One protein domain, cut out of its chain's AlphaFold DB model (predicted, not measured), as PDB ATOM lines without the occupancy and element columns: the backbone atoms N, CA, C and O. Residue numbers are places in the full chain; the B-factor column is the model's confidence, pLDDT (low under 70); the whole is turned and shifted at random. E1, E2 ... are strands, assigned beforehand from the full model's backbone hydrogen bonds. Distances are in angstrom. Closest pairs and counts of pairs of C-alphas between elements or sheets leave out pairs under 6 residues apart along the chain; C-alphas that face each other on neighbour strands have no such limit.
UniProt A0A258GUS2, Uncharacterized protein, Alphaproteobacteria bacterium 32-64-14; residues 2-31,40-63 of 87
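AT A GLANCE: This is residues 2 to 31 and 40 to 63 of the 87 residues of an uncharacterized protein of Alphaproteobacteria bacterium 32-64-14 (UniProt A0A258GUS2). One strongly twisted wall of four antiparallel strands, with a long loop, residues 9 to 23, between E1 and E2, and a bent E3 whose start runs on past its pairing with E2. The 54 printed residues have no named helix and strands E1, E2, E3, E4 in chain order, which is also the sheet's order: all strand. The whole is loose, radius of gyration of the C-alphas 12.9 A, a rod spanning 45 by 21 by 20 A.

HOW THE PARTS SIT: E1, residues 2 to 8, an edge strand, forms a hairpin with E2, residues 24 to 31, at 153 degrees; N 4 and O 28 are 2.8 A apart. E3, residues 42 to 53, bends by 51 degrees at residue 46 and is antiparallel to E2, with N 49 and O 29 at 2.7 A. Its pairing is staggered: residues 47 to 51 with E2, 51 to 53 with edge strand E4, residues 61 to 63; N 62 and O 52 are 2.7 A apart in this hairpin. E1 and E4 are apart.

IN THESE COORDINATES: E1 begins at C-alpha 2 (24.682, -44.557, 40.997); E2 measures 22.1 A, E3 32.8 A; E4 ends at C-alpha 63 (25.264, -32.889, 30.789).

THE WHOLE: The farthest C-alphas, Phe 40 and Gly 57, are 46.3 A apart. Residues 32 to 39 are cut out, a gap of 18.5 A between C-alphas 31 and 40. The link E1 to E2 is long. pLDDT is under 70 at residues 40 to 46 and 55 to 59.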
ATOM      1  N   THR A   2      26.018 -44.618  40.398       81.50
ATOM      2  CA  THR A   2      24.682 -44.557  40.997       81.50
ATOM      3  C   THR A   2      23.921 -43.385  40.402       81.50
ATOM      4  O   THR A   2      24.405 -42.254  40.421       81.50
ATOM      5  N   THR A   3      22.710 -43.636  39.917       85.94
ATOM      6  CA  THR A   3      21.824 -42.595  39.388       85.94
ATOM      7  C   THR A   3      20.793 -42.210  40.444       85.94
ATOM      8  O   THR A   3      20.088 -43.060  40.989       85.94
ATOM      9  N   LYS A   4      20.680 -40.915  40.733       86.31
ATOM     10  CA  LYS A   4      19.693 -40.333  41.645       86.31
ATOM     11  C   LYS A   4      18.972 -39.176  40.977       86.31
ATOM     12  O   LYS A   4      19.545 -38.447  40.181       86.31
ATOM     13  N   THR A   5      17.705 -38.989  41.327       87.62
ATOM     14  CA  THR A   5      16.942 -37.812  40.902       87.62
ATOM     15  C   THR A   5      16.847 -36.852  42.077       87.62
ATOM     16  O   THR A   5      16.393 -37.246  43.152       87.62
ATOM     17  N   PHE A   6      17.295 -35.614  41.884       86.75
ATOM     18  CA  PHE A   6      17.186 -34.544  42.871       86.75
ATOM     19  C   PHE A   6      16.136 -33.542  42.407       86.75
ATOM     20  O   PHE A   6      16.204 -33.039  41.288       86.75
ATOM     21  N   THR A   7      15.164 -33.257  43.268       87.56
ATOM     22  CA  THR A   7      14.142 -32.241  43.015       87.56
ATOM     23  C   THR A   7      14.503 -30.981  43.776       87.56
ATOM     24  O   THR A   7      14.610 -31.019  45.000       87.56
ATOM     25  N   PHE A   8      14.673 -29.888  43.046       88.19
ATOM     26  CA  PHE A   8      14.913 -28.559  43.588       88.19
ATOM     27  C   PHE A   8      13.622 -27.760  43.505       88.19
ATOM     28  O   PHE A   8      12.993 -27.690  42.447       88.19
ATOM     29  N   THR A   9      13.216 -27.174  44.624       87.69
ATOM     30  CA  THR A   9      11.997 -26.354  44.702       87.69
ATOM     31  C   THR A   9      12.212 -24.935  44.200       87.69
ATOM     32  O   THR A   9      11.251 -24.251  43.846       87.69
ATOM     33  N   ARG A  10      13.466 -24.484  44.165       84.94
ATOM     34  CA  ARG A  10      13.848 -23.145  43.729       84.94
ATOM     35  C   ARG A  10      14.993 -23.181  42.723       84.94
ATOM     36  O   ARG A  10      15.737 -24.163  42.682       84.94
ATOM     37  N   PRO A  11      15.138 -22.111  41.922       88.00
ATOM     38  CA  PRO A  11      16.306 -21.949  41.079       88.00
ATOM     39  C   PRO A  11      17.586 -21.952  41.916       88.00
ATOM     40  O   PRO A  11      17.618 -21.414  43.026       88.00
ATOM     41  N   PHE A  12      18.636 -22.567  41.386       87.06
ATOM     42  CA  PHE A  12      19.931 -22.687  42.046       87.06
ATOM     43  C   PHE A  12      21.069 -22.486  41.048       87.06
ATOM     44  O   PHE A  12      20.864 -22.424  39.837       87.06
ATOM     45  N   ARG A  13      22.285 -22.345  41.570       87.06
ATOM     46  CA  ARG A  13      23.501 -22.161  40.774       87.06
ATOM     47  C   ARG A  13      24.540 -23.186  41.186       87.06
ATOM     48  O   ARG A  13      24.620 -23.544  42.362       87.06
ATOM     49  N   LEU A  14      25.311 -23.630  40.207       86.81
ATOM     50  CA  LEU A  14      26.483 -24.478  40.376       86.81
ATOM     51  C   LEU A  14      27.666 -23.725  39.767       86.81
ATOM     52  O   LEU A  14      27.475 -23.014  38.786       86.81
ATOM     53  N   ASP A  15      28.860 -23.851  40.339       85.88
ATOM     54  CA  ASP A  15      30.057 -23.154  39.841       85.88
ATOM     55  C   ASP A  15      30.399 -23.549  38.391       85.88
ATOM     56  O   ASP A  15      30.970 -22.771  37.635       85.88
ATOM     57  N   GLU A  16      30.006 -24.753  37.990       86.88
ATOM     58  CA  GLU A  16      30.235 -25.334  36.671       86.88
ATOM     59  C   GLU A  16      29.172 -24.929  35.642       86.88
ATOM     60  O   GLU A  16      29.301 -25.254  34.461       86.88
ATOM     61  N   VAL A  17      28.116 -24.236  36.076       85.44
ATOM     62  CA  VAL A  17      27.018 -23.784  35.221       85.44
ATOM     63  C   VAL A  17      26.926 -22.267  35.309       85.44
ATOM     64  O   VAL A  17      26.501 -21.705  36.315       85.44
ATOM     65  N   GLU A  18      27.301 -21.585  34.226       83.38
ATOM     66  CA  GLU A  18      27.325 -20.114  34.179       83.38
ATOM     67  C   GLU A  18      25.929 -19.483  34.327       83.38
ATOM     68  O   GLU A  18      25.795 -18.328  34.735       83.38
ATOM     69  N   HIS A  19      24.880 -20.236  33.990       83.19
ATOM     70  CA  HIS A  19      23.495 -19.793  34.065       83.19
ATOM     71  C   HIS A  19      22.774 -20.332  35.305       83.19
ATOM     72  O   HIS A  19      23.133 -21.345  35.899       83.19
ATOM     73  N   GLU A  20      21.707 -19.640  35.697       86.88
ATOM     74  CA  GLU A  20      20.841 -20.108  36.771       86.88
ATOM     75  C   GLU A  20      19.998 -21.295  36.310       86.88
ATOM     76  O   GLU A  20      19.321 -21.242  35.282       86.88
ATOM     77  N   ILE A  21      20.035 -22.364  37.096       87.31
ATOM     78  CA  ILE A  21      19.309 -23.594  36.830       87.31
ATOM     79  C   ILE A  21      17.913 -23.435  37.433       87.31
ATOM     80  O   ILE A  21      17.811 -23.127  38.624       87.31
ATOM     81  N   PRO A  22      16.827 -23.635  36.666       85.50
ATOM     82  CA  PRO A  22      15.476 -23.467  37.187       85.50
ATOM     83  C   PRO A  22      15.146 -24.482  38.297       85.50
ATOM     84  O   PRO A  22      15.839 -25.478  38.502       85.50
ATOM     85  N   ALA A  23      14.056 -24.263  39.030       88.06
ATOM     86  CA  ALA A  23      13.517 -25.290  39.922       88.06
ATOM     87  C   ALA A  23      13.014 -26.485  39.094       88.06
ATOM     88  O   ALA A  23      12.348 -26.295  38.075       88.06
ATOM     89  N   GLY A  24      13.309 -27.711  39.518       88.19
ATOM     90  CA  GLY A  24      12.947 -28.892  38.742       88.19
ATOM     91  C   GLY A  24      13.520 -30.194  39.281       88.19
ATOM     92  O   GLY A  24      14.270 -30.220  40.257       88.19
ATOM     93  N   ALA A  25      13.137 -31.296  38.639       88.44
ATOM     94  CA  ALA A  25      13.710 -32.608  38.894       88.44
ATOM     95  C   ALA A  25      14.861 -32.863  37.917       88.44
ATOM     96  O   ALA A  25      14.646 -32.943  36.709       88.44
ATOM     97  N   TYR A  26      16.064 -33.027  38.457       89.62
ATOM     98  CA  TYR A  26      17.277 -33.259  37.685       89.62
ATOM     99  C   TYR A  26      17.820 -34.649  37.953       89.62
ATOM    100  O   TYR A  26      17.901 -35.105  39.098       89.62
ATOM    101  N   ARG A  27      18.210 -35.326  36.873       89.69
ATOM    102  CA  ARG A  27      18.945 -36.580  36.973       89.69
ATOM    103  C   ARG A  27      20.393 -36.252  37.294       89.69
ATOM    104  O   ARG A  27      21.005 -35.425  36.626       89.69
ATOM    105  N   VAL A  28      20.913 -36.919  38.311       88.81
ATOM    106  CA  VAL A  28      22.298 -36.828  38.742       88.81
ATOM    107  C   VAL A  28      22.892 -38.225  38.758       88.81
ATOM    108  O   VAL A  28      22.361 -39.136  39.389       88.81
ATOM    109  N   GLU A  29      24.017 -38.392  38.089       89.38
ATOM    110  CA  GLU A  29      24.774 -39.631  38.051       89.38
ATOM    111  C   GLU A  29      26.072 -39.439  38.819       89.38
ATOM    112  O   GLU A  29      26.866 -38.557  38.526       89.38
ATOM    113  N   THR A  30      26.272 -40.228  39.867       84.81
ATOM    114  CA  THR A  30      27.477 -40.174  40.694       84.81
ATOM    115  C   THR A  30      28.319 -41.407  40.437       84.81
ATOM    116  O   THR A  30      27.871 -42.545  40.596       84.81
ATOM    117  N   GLU A  31      29.567 -41.193  40.056       79.25
ATOM    118  CA  GLU A  31      30.556 -42.250  39.947       79.25
ATOM    119  C   GLU A  31      31.132 -42.511  41.337       79.25
ATOM    120  O   GLU A  31      31.916 -41.731  41.874       79.25
ATOM    121  N   PHE A  40      36.746 -52.052  55.376       53.81
ATOM    122  CA  PHE A  40      35.731 -50.980  55.389       53.81
ATOM    123  C   PHE A  40      35.289 -50.600  53.975       53.81
ATOM    124  O   PHE A  40      36.119 -50.325  53.116       53.81
ATOM    125  N   VAL A  41      33.976 -50.531  53.741       53.84
ATOM    126  CA  VAL A  41      33.429 -50.006  52.485       53.84
ATOM    127  C   VAL A  41      33.598 -48.485  52.490       53.84
ATOM    128  O   VAL A  41      32.807 -47.767  53.100       53.84
ATOM    129  N   ALA A  42      34.658 -47.989  51.853       56.06
ATOM    130  CA  ALA A  42      34.854 -46.565  51.609       56.06
ATOM    131  C   ALA A  42      34.409 -46.235  50.178       56.06
ATOM    132  O   ALA A  42      35.008 -46.697  49.209       56.06
ATOM    133  N   TYR A  43      33.351 -45.433  50.052       57.78
ATOM    134  CA  TYR A  43      32.899 -44.901  48.769       57.78
ATOM    135  C   TYR A  43      33.609 -43.574  48.503       57.78
ATOM    136  O   TYR A  43      33.353 -42.587  49.202       57.78
ATOM    137  N   ARG A  44      34.481 -43.516  47.490       62.97
ATOM    138  CA  ARG A  44      34.978 -42.233  46.978       62.97
ATOM    139  C   ARG A  44      34.112 -41.826  45.794       62.97
ATOM    140  O   ARG A  44      33.996 -42.560  44.818       62.97
ATOM    141  N   ARG A  45      33.501 -40.643  45.877       66.56
ATOM    142  CA  ARG A  45      32.823 -40.024  44.731       66.56
ATOM    143  C   ARG A  45      33.888 -39.427  43.818       66.56
ATOM    144  O   ARG A  45      34.636 -38.557  44.261       66.56
ATOM    145  N   VAL A  46      33.972 -39.923  42.589       64.88
ATOM    146  CA  VAL A  46      35.014 -39.565  41.614       64.88
ATOM    147  C   VAL A  46      34.520 -38.490  40.650       64.88
ATOM    148  O   VAL A  46      35.260 -37.559  40.350       64.88
ATOM    149  N   ALA A  47      33.247 -38.546  40.256       71.19
ATOM    150  CA  ALA A  47      32.600 -37.514  39.453       71.19
ATOM    151  C   ALA A  47      31.088 -37.489  39.711       71.19
ATOM    152  O   ALA A  47      30.490 -38.498  40.090       71.19
ATOM    153  N   THR A  48      30.467 -36.322  39.545       84.19
ATOM    154  CA  THR A  48      29.011 -36.158  39.596       84.19
ATOM    155  C   THR A  48      28.568 -35.485  38.311       84.19
ATOM    156  O   THR A  48      29.073 -34.428  37.967       84.19
ATOM    157  N   HIS A  49      27.641 -36.093  37.591       89.12
ATOM    158  CA  HIS A  49      27.132 -35.601  36.320       89.12
ATOM    159  C   HIS A  49      25.675 -35.208  36.505       89.12
ATOM    160  O   HIS A  49      24.900 -35.997  37.038       89.12
ATOM    161  N   ILE A  50      25.290 -34.006  36.097       88.62
ATOM    162  CA  ILE A  50      23.909 -33.522  36.173       88.62
ATOM    163  C   ILE A  50      23.361 -33.269  34.773       88.62
ATOM    164  O   ILE A  50      24.050 -32.715  33.923       88.62
ATOM    165  N   PHE A  51      22.112 -33.672  34.545       89.19
ATOM    166  CA  PHE A  51      21.408 -33.485  33.279       89.19
ATOM    167  C   PHE A  51      20.401 -32.348  33.426       89.19
ATOM    168  O   PHE A  51      19.388 -32.500  34.117       89.19
ATOM    169  N   LEU A  52      20.686 -31.219  32.783       86.88
ATOM    170  CA  LEU A  52      19.881 -30.003  32.825       86.88
ATOM    171  C   LEU A  52      19.109 -29.817  31.515       86.88
ATOM    172  O   LEU A  52      19.662 -30.067  30.453       86.88
ATOM    173  N   PRO A  53      17.846 -29.374  31.533       78.62
ATOM    174  CA  PRO A  53      17.097 -29.067  30.328       78.62
ATOM    175  C   PRO A  53      17.723 -27.853  29.639       78.62
ATOM    176  O   PRO A  53      17.966 -26.825  30.270       78.62
ATOM    177  N   LEU A  54      17.948 -27.952  28.331       75.44
ATOM    178  CA  LEU A  54      18.386 -26.807  27.540       75.44
ATOM    179  C   LEU A  54      17.298 -25.726  27.557       75.44
ATOM    180  O   LEU A  54      16.134 -26.005  27.266       75.44
ATOM    181  N   SER A  55      17.684 -24.469  27.794       61.75
ATOM    182  CA  SER A  55      16.768 -23.310  27.775       61.75
ATOM    183  C   SER A  55      16.182 -22.980  26.383       61.75
ATOM    184  O   SER A  55      15.596 -21.919  26.196       61.75
ATOM    185  N   GLY A  56      16.323 -23.865  25.388       58.31
ATOM    186  CA  GLY A  56      16.063 -23.578  23.973       58.31
ATOM    187  C   GLY A  56      15.031 -24.454  23.256       58.31
ATOM    188  O   GLY A  56      14.758 -24.185  22.089       58.31
ATOM    189  N   GLY A  57      14.439 -25.480  23.880       56.78
ATOM    190  CA  GLY A  57      13.379 -26.243  23.209       56.78
ATOM    191  C   GLY A  57      13.109 -27.649  23.746       56.78
ATOM    192  O   GLY A  57      13.866 -28.175  24.565       56.78
ATOM    193  N   PRO A  58      12.012 -28.279  23.287       53.66
ATOM    194  CA  PRO A  58      11.595 -29.586  23.766       53.66
ATOM    195  C   PRO A  58      12.537 -30.681  23.246       53.66
ATOM    196  O   PRO A  58      12.509 -31.026  22.069       53.66
ATOM    197  N   GLY A  59      13.347 -31.249  24.145       65.44
ATOM    198  CA  GLY A  59      13.961 -32.569  23.946       65.44
ATOM    199  C   GLY A  59      15.444 -32.707  24.291       65.44
ATOM    200  O   GLY A  59      15.928 -33.834  24.332       65.44
ATOM    201  N   GLY A  60      16.167 -31.616  24.555       72.50
ATOM    202  CA  GLY A  60      17.599 -31.678  24.862       72.50
ATOM    203  C   GLY A  60      17.905 -31.511  26.349       72.50
ATOM    204  O   GLY A  60      17.400 -30.591  26.992       72.50
ATOM    205  N   SER A  61      18.736 -32.404  26.892       80.69
ATOM    206  CA  SER A  61      19.365 -32.239  28.206       80.69
ATOM    207  C   SER A  61      20.867 -32.054  28.016       80.69
ATOM    208  O   SER A  61      21.488 -32.839  27.303       80.69
ATOM    209  N   GLU A  62      21.441 -31.035  28.638       86.12
ATOM    210  CA  GLU A  62      22.876 -30.797  28.690       86.12
ATOM    211  C   GLU A  62      23.463 -31.458  29.933       86.12
ATOM    212  O   GLU A  62      22.898 -31.388  31.026       86.12
ATOM    213  N   MET A  63      24.579 -32.151  29.740       86.88
ATOM    214  CA  MET A  63      25.264 -32.889  30.789       86.88
ATOM    215  C   MET A  63      26.435 -32.055  31.293       86.88
ATOM    216  O   MET A  63      27.357 -31.759  30.537       86.88
TER     217      MET A  63